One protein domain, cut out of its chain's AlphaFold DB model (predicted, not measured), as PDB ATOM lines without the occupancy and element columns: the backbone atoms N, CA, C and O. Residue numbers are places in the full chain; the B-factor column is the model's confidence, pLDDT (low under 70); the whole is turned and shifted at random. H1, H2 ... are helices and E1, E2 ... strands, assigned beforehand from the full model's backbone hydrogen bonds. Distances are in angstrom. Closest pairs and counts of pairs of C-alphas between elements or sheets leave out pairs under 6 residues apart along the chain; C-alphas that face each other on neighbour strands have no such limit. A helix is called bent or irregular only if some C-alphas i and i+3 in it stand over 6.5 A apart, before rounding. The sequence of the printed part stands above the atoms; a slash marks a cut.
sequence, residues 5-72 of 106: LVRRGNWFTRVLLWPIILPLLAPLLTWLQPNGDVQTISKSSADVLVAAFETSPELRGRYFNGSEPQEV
ATOM      1  N   LEU A   5     253.195 265.985 243.687       73.88
ATOM      2  CA  LEU A   5     253.957 265.397 244.791       73.88
ATOM      3  C   LEU A   5     255.476 265.533 244.599       73.88
ATOM      4  O   LEU A   5     256.161 265.997 245.504       73.88
ATOM      5  N   VAL A   6     256.005 265.237 243.407       80.00
ATOM      6  CA  VAL A   6     257.443 265.360 243.093       80.00
ATOM      7  C   VAL A   6     257.915 266.809 243.198       80.00
ATOM      8  O   VAL A   6     259.012 267.085 243.677       80.00
ATOM      9  N   ARG A   7     257.067 267.766 242.796       78.50
ATOM     10  CA  ARG A   7     257.399 269.199 242.852       78.50
ATOM     11  C   ARG A   7     257.526 269.729 244.282       78.50
ATOM     12  O   ARG A   7     258.284 270.670 244.502       78.50
ATOM     13  N   ARG A   8     256.774 269.152 245.223       86.25
ATOM     14  CA  ARG A   8     256.812 269.486 246.657       86.25
ATOM     15  C   ARG A   8     257.817 268.632 247.439       86.25
ATOM     16  O   ARG A   8     257.972 268.844 248.636       86.25
ATOM     17  N   GLY A   9     258.471 267.677 246.779       83.38
ATOM     18  CA  GLY A   9     259.484 266.820 247.381       83.38
ATOM     19  C   GLY A   9     260.777 267.563 247.720       83.38
ATOM     20  O   GLY A   9     261.010 268.698 247.296       83.38
ATOM     21  N   ASN A  10     261.640 266.895 248.483       90.19
ATOM     22  CA  ASN A  10     262.981 267.394 248.773       90.19
ATOM     23  C   ASN A  10     263.825 267.519 247.486       90.19
ATOM     24  O   ASN A  10     263.493 266.962 246.436       90.19
ATOM     25  N   TRP A  11     264.950 268.231 247.570       92.31
ATOM     26  CA  TRP A  11     265.824 268.455 246.415       92.31
ATOM     27  C   TRP A  11     266.244 267.149 245.717       92.31
ATOM     28  O   TRP A  11     266.166 267.066 244.495       92.31
ATOM     29  N   PHE A  12     266.593 266.110 246.485       91.44
ATOM     30  CA  PHE A  12     267.007 264.809 245.949       91.44
ATOM     31  C   PHE A  12     265.927 264.175 245.066       91.44
ATOM     32  O   PHE A  12     266.188 263.806 243.921       91.44
ATOM     33  N   THR A  13     264.695 264.087 245.569       89.56
ATOM     34  CA  THR A  13     263.576 263.519 244.811       89.56
ATOM     35  C   THR A  13     263.287 264.341 243.557       89.56
ATOM     36  O   THR A  13     263.166 263.785 242.467       89.56
ATOM     37  N   ARG A  14     263.245 265.668 243.693       87.31
ATOM     38  CA  ARG A  14     262.882 266.593 242.616       87.31
ATOM     39  C   ARG A  14     263.924 266.676 241.498       87.31
ATOM     40  O   ARG A  14     263.533 266.807 240.342       87.31
ATOM     41  N   VAL A  15     265.214 266.663 241.833       89.06
ATOM     42  CA  VAL A  15     266.307 267.002 240.899       89.06
ATOM     43  C   VAL A  15     267.121 265.790 240.468       89.06
ATOM     44  O   VAL A  15     267.648 265.797 239.363       89.06
ATOM     45  N   LEU A  16     267.215 264.745 241.293       91.38
ATOM     46  CA  LEU A  16     268.061 263.590 240.997       91.38
ATOM     47  C   LEU A  16     267.238 262.327 240.730       91.38
ATOM     48  O   LEU A  16     267.360 261.720 239.668       91.38
ATOM     49  N   LEU A  17     266.360 261.941 241.656       91.25
ATOM     50  CA  LEU A  17     265.644 260.667 241.561       91.25
ATOM     51  C   LEU A  17     264.698 260.614 240.353       91.25
ATOM     52  O   LEU A  17     264.825 259.739 239.502       91.25
ATOM     53  N   TRP A  18     263.750 261.549 240.278       88.50
ATOM     54  CA  TRP A  18     262.698 261.533 239.259       88.50
ATOM     55  C   TRP A  18     263.149 261.906 237.844       88.50
ATOM     56  O   TRP A  18     262.653 261.279 236.909       88.50
ATOM     57  N   PRO A  19     264.027 262.904 237.634       87.88
ATOM     58  CA  PRO A  19     264.428 263.280 236.280       87.88
ATOM     59  C   PRO A  19     265.661 262.527 235.758       87.88
ATOM     60  O   PRO A  19     265.857 262.523 234.548       87.88
ATOM     61  N   ILE A  20     266.483 261.901 236.617       91.06
ATOM     62  CA  ILE A  20     267.730 261.236 236.189       91.06
ATOM     63  C   ILE A  20     267.691 259.734 236.481       91.06
ATOM     64  O   ILE A  20     267.760 258.933 235.551       91.06
ATOM     65  N   ILE A  21     267.557 259.337 237.750       92.88
ATOM     66  CA  ILE A  21     267.678 257.924 238.148       92.88
ATOM     67  C   ILE A  21     266.541 257.083 237.552       92.88
ATOM     68  O   ILE A  21     266.796 256.071 236.904       92.88
ATOM     69  N   LEU A  22     265.284 257.495 237.746       90.50
ATOM     70  CA  LEU A  22     264.129 256.716 237.297       90.50
ATOM     71  C   LEU A  22     264.047 256.573 235.771       90.50
ATOM     72  O   LEU A  22     263.833 255.450 235.326       90.50
ATOM     73  N   PRO A  23     264.260 257.615 234.945       89.88
ATOM     74  CA  PRO A  23     264.277 257.455 233.492       89.88
ATOM     75  C   PRO A  23     265.387 256.528 232.994       89.88
ATOM     76  O   PRO A  23     265.176 255.820 232.014       89.88
ATOM     77  N   LEU A  24     266.542 256.495 233.673       93.00
ATOM     78  CA  LEU A  24     267.637 255.584 233.334       93.00
ATOM     79  C   LEU A  24     267.303 254.127 233.691       93.00
ATOM     80  O   LEU A  24     267.637 253.217 232.938       93.00
ATOM     81  N   LEU A  25     266.626 253.902 234.822       93.69
ATOM     82  CA  LEU A  25     266.216 252.565 235.265       93.69
ATOM     83  C   LEU A  25     264.931 252.067 234.589       93.69
ATOM     84  O   LEU A  25     264.736 250.858 234.480       93.69
ATOM     85  N   ALA A  26     264.060 252.963 234.123       90.88
ATOM     86  CA  ALA A  26     262.746 252.620 233.586       90.88
ATOM     87  C   ALA A  26     262.781 251.576 232.455       90.88
ATOM     88  O   ALA A  26     261.935 250.685 232.496       90.88
ATOM     89  N   PRO A  27     263.721 251.593 231.486       92.94
ATOM     90  CA  PRO A  27     263.811 250.545 230.467       92.94
ATOM     91  C   PRO A  27     264.073 249.159 231.062       92.94
ATOM     92  O   PRO A  27     263.415 248.197 230.678       92.94
ATOM     93  N   LEU A  28     264.982 249.069 232.039       93.75
ATOM     94  CA  LEU A  28     265.292 247.818 232.730       93.75
ATOM     95  C   LEU A  28     264.091 247.331 233.547       93.75
ATOM     96  O   LEU A  28     263.729 246.161 233.472       93.75
ATOM     97  N   LEU A  29     263.448 248.232 234.293       92.06
ATOM     98  CA  LEU A  29     262.262 247.910 235.089       92.06
ATOM     99  C   LEU A  29     261.089 247.474 234.207       92.06
ATOM    100  O   LEU A  29     260.433 246.490 234.522       92.06
ATOM    101  N   THR A  30     260.882 248.140 233.069       91.50
ATOM    102  CA  THR A  30     259.852 247.763 232.087       91.50
ATOM    103  C   THR A  30     260.156 246.403 231.465       91.50
ATOM    104  O   THR A  30     259.244 245.639 231.185       91.50
ATOM    105  N   TRP A  31     261.428 246.075 231.238       91.00
ATOM    106  CA  TRP A  31     261.802 244.763 230.719       91.00
ATOM    107  C   TRP A  31     261.569 243.642 231.744       91.00
ATOM    108  O   TRP A  31     261.067 242.583 231.380       91.00
ATOM    109  N   LEU A  32     261.887 243.882 233.020       92.56
ATOM    110  CA  LEU A  32     261.660 242.919 234.105       92.56
ATOM    111  C   LEU A  32     260.172 242.749 234.438       92.56
ATOM    112  O   LEU A  32     259.721 241.638 234.699       92.56
ATOM    113  N   GLN A  33     259.424 243.851 234.452       89.88
ATOM    114  CA  GLN A  33     258.013 243.885 234.815       89.88
ATOM    115  C   GLN A  33     257.261 244.875 233.906       89.88
ATOM    116  O   GLN A  33     257.079 246.042 234.264       89.88
ATOM    117  N   PRO A  34     256.792 244.426 232.727       86.12
ATOM    118  CA  PRO A  34     256.225 245.309 231.704       86.12
ATOM    119  C   PRO A  34     254.954 246.042 232.133       86.12
ATOM    120  O   PRO A  34     254.725 247.148 231.653       86.12
ATOM    121  N   ASN A  35     254.181 245.472 233.061       88.94
ATOM    122  CA  ASN A  35     252.966 246.071 233.628       88.94
ATOM    123  C   ASN A  35     253.166 246.512 235.100       88.94
ATOM    124  O   ASN A  35     252.239 246.449 235.905       88.94
ATOM    125  N   GLY A  36     254.395 246.884 235.487       86.06
ATOM    126  CA  GLY A  36     254.725 247.372 236.836       86.06
ATOM    127  C   GLY A  36     254.448 248.865 237.047       86.06
ATOM    128  O   GLY A  36     253.990 249.561 236.144       86.06
ATOM    129  N   ASP A  37     254.779 249.380 238.235       84.94
ATOM    130  CA  ASP A  37     254.516 250.782 238.614       84.94
ATOM    131  C   ASP A  37     255.366 251.807 237.841       84.94
ATOM    132  O   ASP A  37     255.003 252.980 237.726       84.94
ATOM    133  N   VAL A  38     256.521 251.379 237.322       86.12
ATOM    134  CA  VAL A  38     257.434 252.218 236.539       86.12
ATOM    135  C   VAL A  38     257.563 251.633 235.142       86.12
ATOM    136  O   VAL A  38     258.211 250.609 234.946       86.12
ATOM    137  N   GLN A  39     256.981 252.328 234.171       87.50
ATOM    138  CA  GLN A  39     257.028 251.952 232.762       87.50
ATOM    139  C   GLN A  39     257.615 253.083 231.919       87.50
ATOM    140  O   GLN A  39     257.499 254.270 232.245       87.50
ATOM    141  N   THR A  40     258.257 252.721 230.810       91.38
ATOM    142  CA  THR A  40     258.683 253.708 229.814       91.38
ATOM    143  C   THR A  40     257.484 254.318 229.090       91.38
ATOM    144  O   THR A  40     256.488 253.651 228.823       91.38
ATOM    145  N   ILE A  41     257.623 255.585 228.683       90.88
ATOM    146  CA  ILE A  41     256.601 256.289 227.890       90.88
ATOM    147  C   ILE A  41     256.282 255.514 226.605       90.88
ATOM    148  O   ILE A  41     255.117 255.388 226.246       90.88
ATOM    149  N   SER A  42     257.308 254.967 225.943       91.50
ATOM    150  CA  SER A  42     257.142 254.198 224.707       91.50
ATOM    151  C   SER A  42     256.256 252.967 224.908       91.50
ATOM    152  O   SER A  42     255.346 252.761 224.106       91.50
ATOM    153  N   LYS A  43     256.461 252.201 225.992       92.75
ATOM    154  CA  LYS A  43     255.628 251.035 226.321       92.75
ATOM    155  C   LYS A  43     254.173 251.441 226.544       92.75
ATOM    156  O   LYS A  43     253.298 250.940 225.847       92.75
ATOM    157  N   SER A  44     253.930 252.408 227.430       91.25
ATOM    158  CA  SER A  44     252.565 252.847 227.738       91.25
ATOM    159  C   SER A  44     251.856 253.444 226.517       91.25
ATOM    160  O   SER A  44     250.671 253.201 226.317       91.25
ATOM    161  N   SER A  45     252.562 254.191 225.658       92.38
ATOM    162  CA  SER A  45     251.969 254.710 224.419       92.38
ATOM    163  C   SER A  45     251.598 253.602 223.435       92.38
ATOM    164  O   SER A  45     250.555 253.693 222.797       92.38
ATOM    165  N   ALA A  46     252.416 252.550 223.332       92.12
ATOM    166  CA  ALA A  46     252.119 251.411 222.473       92.12
ATOM    167  C   ALA A  46     250.873 250.662 222.967       92.12
ATOM    168  O   ALA A  46     249.996 250.366 222.163       92.12
ATOM    169  N   ASP A  47     250.746 250.447 224.280       91.38
ATOM    170  CA  ASP A  47     249.567 249.800 224.872       91.38
ATOM    171  C   ASP A  47     248.280 250.589 224.612       91.38
ATOM    172  O   ASP A  47     247.259 250.007 224.256       91.38
ATOM    173  N   VAL A  48     248.329 251.923 224.720       90.81
ATOM    174  CA  VAL A  48     247.179 252.785 224.400       90.81
ATOM    175  C   VAL A  48     246.797 252.680 222.926       90.81
ATOM    176  O   VAL A  48     245.611 252.623 222.612       90.81
ATOM    177  N   LEU A  49     247.774 252.645 222.015       91.12
ATOM    178  CA  LEU A  49     247.502 252.492 220.585       91.12
ATOM    179  C   LEU A  49     246.870 251.132 220.281       91.12
ATOM    180  O   LEU A  49     245.892 251.078 219.541       91.12
ATOM    181  N   VAL A  50     247.373 250.057 220.890       88.94
ATOM    182  CA  VAL A  50     246.758 248.729 220.780       88.94
ATOM    183  C   VAL A  50     245.327 248.782 221.310       88.94
ATOM    184  O   VAL A  50     244.402 248.498 220.565       88.94
ATOM    185  N   ALA A  51     245.093 249.266 222.529       87.00
ATOM    186  CA  ALA A  51     243.744 249.345 223.094       87.00
ATOM    187  C   ALA A  51     242.773 250.223 222.273       87.00
ATOM    188  O   ALA A  51     241.570 249.970 222.264       87.00
ATOM    189  N   ALA A  52     243.275 251.257 221.591       86.50
ATOM    190  CA  ALA A  52     242.460 252.155 220.776       86.50
ATOM    191  C   ALA A  52     242.099 251.573 219.398       86.50
ATOM    192  O   ALA A  52     241.006 251.847 218.896       86.50
ATOM    193  N   PHE A  53     243.005 250.814 218.775       86.56
ATOM    194  CA  PHE A  53     242.853 250.342 217.393       86.56
ATOM    195  C   PHE A  53     242.564 248.841 217.266       86.56
ATOM    196  O   PHE A  53     242.030 248.412 216.240       86.56
ATOM    197  N   GLU A  54     242.860 248.043 218.289       80.31
ATOM    198  CA  GLU A  54     242.533 246.621 218.347       80.31
ATOM    199  C   GLU A  54     241.014 246.475 218.536       80.31
ATOM    200  O   GLU A  54     240.462 246.546 219.633       80.31
ATOM    201  N   THR A  55     240.305 246.314 217.422       63.69
ATOM    202  CA  THR A  55     238.834 246.319 217.350       63.69
ATOM    203  C   THR A  55     238.221 244.929 217.513       63.69
ATOM    204  O   THR A  55     237.112 244.673 217.037       63.69
ATOM    205  N   SER A  56     238.910 244.015 218.203       76.31
ATOM    206  CA  SER A  56     238.312 242.724 218.538       76.31
ATOM    207  C   SER A  56     237.082 242.945 219.435       76.31
ATOM    208  O   SER A  56     237.182 243.648 220.448       76.31
ATOM    209  N   PRO A  57     235.919 242.340 219.117       70.94
ATOM    210  CA  PRO A  57     234.721 242.415 219.955       70.94
ATOM    211  C   PRO A  57     234.973 242.007 221.412       70.94
ATOM    212  O   PRO A  57     234.291 242.490 222.312       70.94
ATOM    213  N   GLU A  58     235.971 241.154 221.647       72.25
ATOM    214  CA  GLU A  58     236.338 240.621 222.962       72.25
ATOM    215  C   GLU A  58     236.998 241.661 223.883       72.25
ATOM    216  O   GLU A  58     236.939 241.537 225.111       72.25
ATOM    217  N   LEU A  59     237.599 242.701 223.297       72.62
ATOM    218  CA  LEU A  59     238.343 243.747 224.003       72.62
ATOM    219  C   LEU A  59     237.486 244.984 224.299       72.62
ATOM    220  O   LEU A  59     237.828 245.799 225.159       72.62
ATOM    221  N   ARG A  60     236.340 245.131 223.625       76.12
ATOM    222  CA  ARG A  60     235.476 246.301 223.780       76.12
ATOM    223  C   ARG A  60     234.855 246.341 225.178       76.12
ATOM    224  O   ARG A  60     234.177 245.410 225.599       76.12
ATOM    225  N   GLY A  61     235.049 247.455 225.883       78.38
ATOM    226  CA  GLY A  61     234.521 247.644 227.239       78.38
ATOM    227  C   GLY A  61     235.307 246.912 228.331       78.38
ATOM    228  O   GLY A  61     234.846 246.850 229.471       78.38
ATOM    229  N   ARG A  62     236.485 246.362 228.006       86.12
ATOM    230  CA  ARG A  62     237.431 245.831 228.990       86.12
ATOM    231  C   ARG A  62     238.314 246.948 229.538       86.12
ATOM    232  O   ARG A  62     238.589 247.935 228.860       86.12
ATOM    233  N   TYR A  63     238.748 246.768 230.778       88.56
ATOM    234  CA  TYR A  63     239.770 247.597 231.405       88.56
ATOM    235  C   TYR A  63     241.110 246.885 231.257       88.56
ATOM    236  O   TYR A  63     241.142 245.656 231.186       88.56
ATOM    237  N   PHE A  64     242.201 247.644 231.191       89.81
ATOM    238  CA  PHE A  64     243.537 247.102 230.959       89.81
ATOM    239  C   PHE A  64     244.540 247.687 231.950       89.81
ATOM    240  O   PHE A  64     244.520 248.890 232.221       89.81
ATOM    241  N   ASN A  65     245.440 246.837 232.439       89.62
ATOM    242  CA  ASN A  65     246.669 247.226 233.113       89.62
ATOM    243  C   ASN A  65     247.845 246.989 232.158       89.62
ATOM    244  O   ASN A  65     248.338 245.867 232.023       89.62
ATOM    245  N   GLY A  66     248.259 248.041 231.451       87.25
ATOM    246  CA  GLY A  66     249.210 247.909 230.348       87.25
ATOM    247  C   GLY A  66     248.621 247.044 229.235       87.25
ATOM    248  O   GLY A  66     247.582 247.388 228.676       87.25
ATOM    249  N   SER A  67     249.260 245.917 228.928       87.94
ATOM    250  CA  SER A  67     248.800 245.004 227.867       87.94
ATOM    251  C   SER A  67     247.819 243.923 228.343       87.94
ATOM    252  O   SER A  67     247.349 243.132 227.528       87.94
ATOM    253  N   GLU A  68     247.526 243.840 229.643       89.19
ATOM    254  CA  GLU A  68     246.720 242.757 230.219       89.19
ATOM    255  C   GLU A  68     245.315 243.233 230.617       89.19
ATOM    256  O   GLU A  68     245.183 244.310 231.205       89.19
ATOM    257  N   PRO A  69     244.251 242.447 230.354       88.50
ATOM    258  CA  PRO A  69     242.917 242.751 230.856       88.50
ATOM    259  C   PRO A  69     242.891 242.782 232.387       88.50
ATOM    260  O   PRO A  69     243.398 241.883 233.054       88.50
ATOM    261  N   GLN A  70     242.238 243.796 232.942       89.44
ATOM    262  CA  GLN A  70     242.046 243.975 234.372       89.44
ATOM    263  C   GLN A  70     240.555 243.951 234.712       89.44
ATOM    264  O   GLN A  70     239.715 244.477 233.977       89.44
ATOM    265  N   GLU A  71     240.224 243.336 235.844       89.56
ATOM    266  CA  GLU A  71     238.867 243.367 236.374       89.56
ATOM    267  C   GLU A  71     238.477 244.788 236.798       89.56
ATOM    268  O   GLU A  71     239.275 245.554 237.346       89.56
ATOM    269  N   VAL A  72     237.224 245.144 236.529       88.50
ATOM    270  CA  VAL A  72     236.677 246.452 236.879       88.50
ATOM    271  C   VAL A  72     236.467 246.518 238.384       88.50
ATOM    272  O   VAL A  72     235.873 245.619 238.976       88.50
TER     273      VAL A  72
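This is residues 5 to 72 of the 106 residues of an uncharacterized protein of Monosporascus sp. GIB2 (UniProt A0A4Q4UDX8). A long, kinked helix, H1, makes one end of a drawn-out, loosely built shape, and past its last turns the shorter helix H2 goes on toward the other end, with a small two-strand hairpin, E1 and E2, near H2. The two helices do not form a bundle: they come close to each other only where the last part of H1 meets the first part of H2, and residues 53 to 58 stick out. The printed part has 68 residues with two named helices and two named strands, in the order H1, H2, E1, E2; the sheet has the order E1 - E2, antiparallel, and the class is mostly helix. The whole is loose, with a radius of gyration of the C-alphas of 15.3 A, and the C-alphas span 48 by 24 by 18 A along their three main axes, a rod in outline.

H1, residues 11 to 32, has a kink of 51 degrees near residue 24, and it is only just irregular: C-alphas 24 and 27 are 6.9 A apart. H2, residues 41 to 53, is close to H1 but not clearly touching it; their closest C-alphas, those of Thr 30 and Lys 43, are 7.9 A apart. The two helices run the same way at a steep tilt of 56 degrees. In H2 every O i to N i+4 pair is within hydrogen-bond range, while in H1 it is 11 of 18. E1, residues 63 to 65, and H2 are near each other, with 6 pairs of C-alphas within 10 A. E2, residues 68 to 70, forms a hairpin with E1, antiparallel at 125 degrees between their directions. The C-alphas of Phe 64 and Pro 69 face each other at 4.4 A. N 65 and O 68 are within hydrogen-bond range at 2.8 A, as are N 70 and O 63 at 2.8 A. H1 is apart from both strands, and H2 is apart from E2.

H1 runs from Trp 11, with its C-alpha at (265.824, 268.455, 246.415), to Leu 32, over 28.7 A. H2 runs from Ile 41, with its C-alpha at (256.601, 256.289, 227.890), to Phe 53, over 18.3 A. E1 goes from Tyr 63 to Asn 65, and E2 from Glu 68 to Gln 70, where the C-alpha is at (242.046, 243.975, 234.372).

The two C-alphas farthest apart are those of Trp 11 and Pro 57, at 48.4 A. The printed part has no cut. The links from H1 to H2 and from H2 to E1 are short, with 8 and 9 residues, and the link from E1 to E2 is tight, with 2. Mean pLDDT of the printed part is 87.3, and residue 55 alone is under 70.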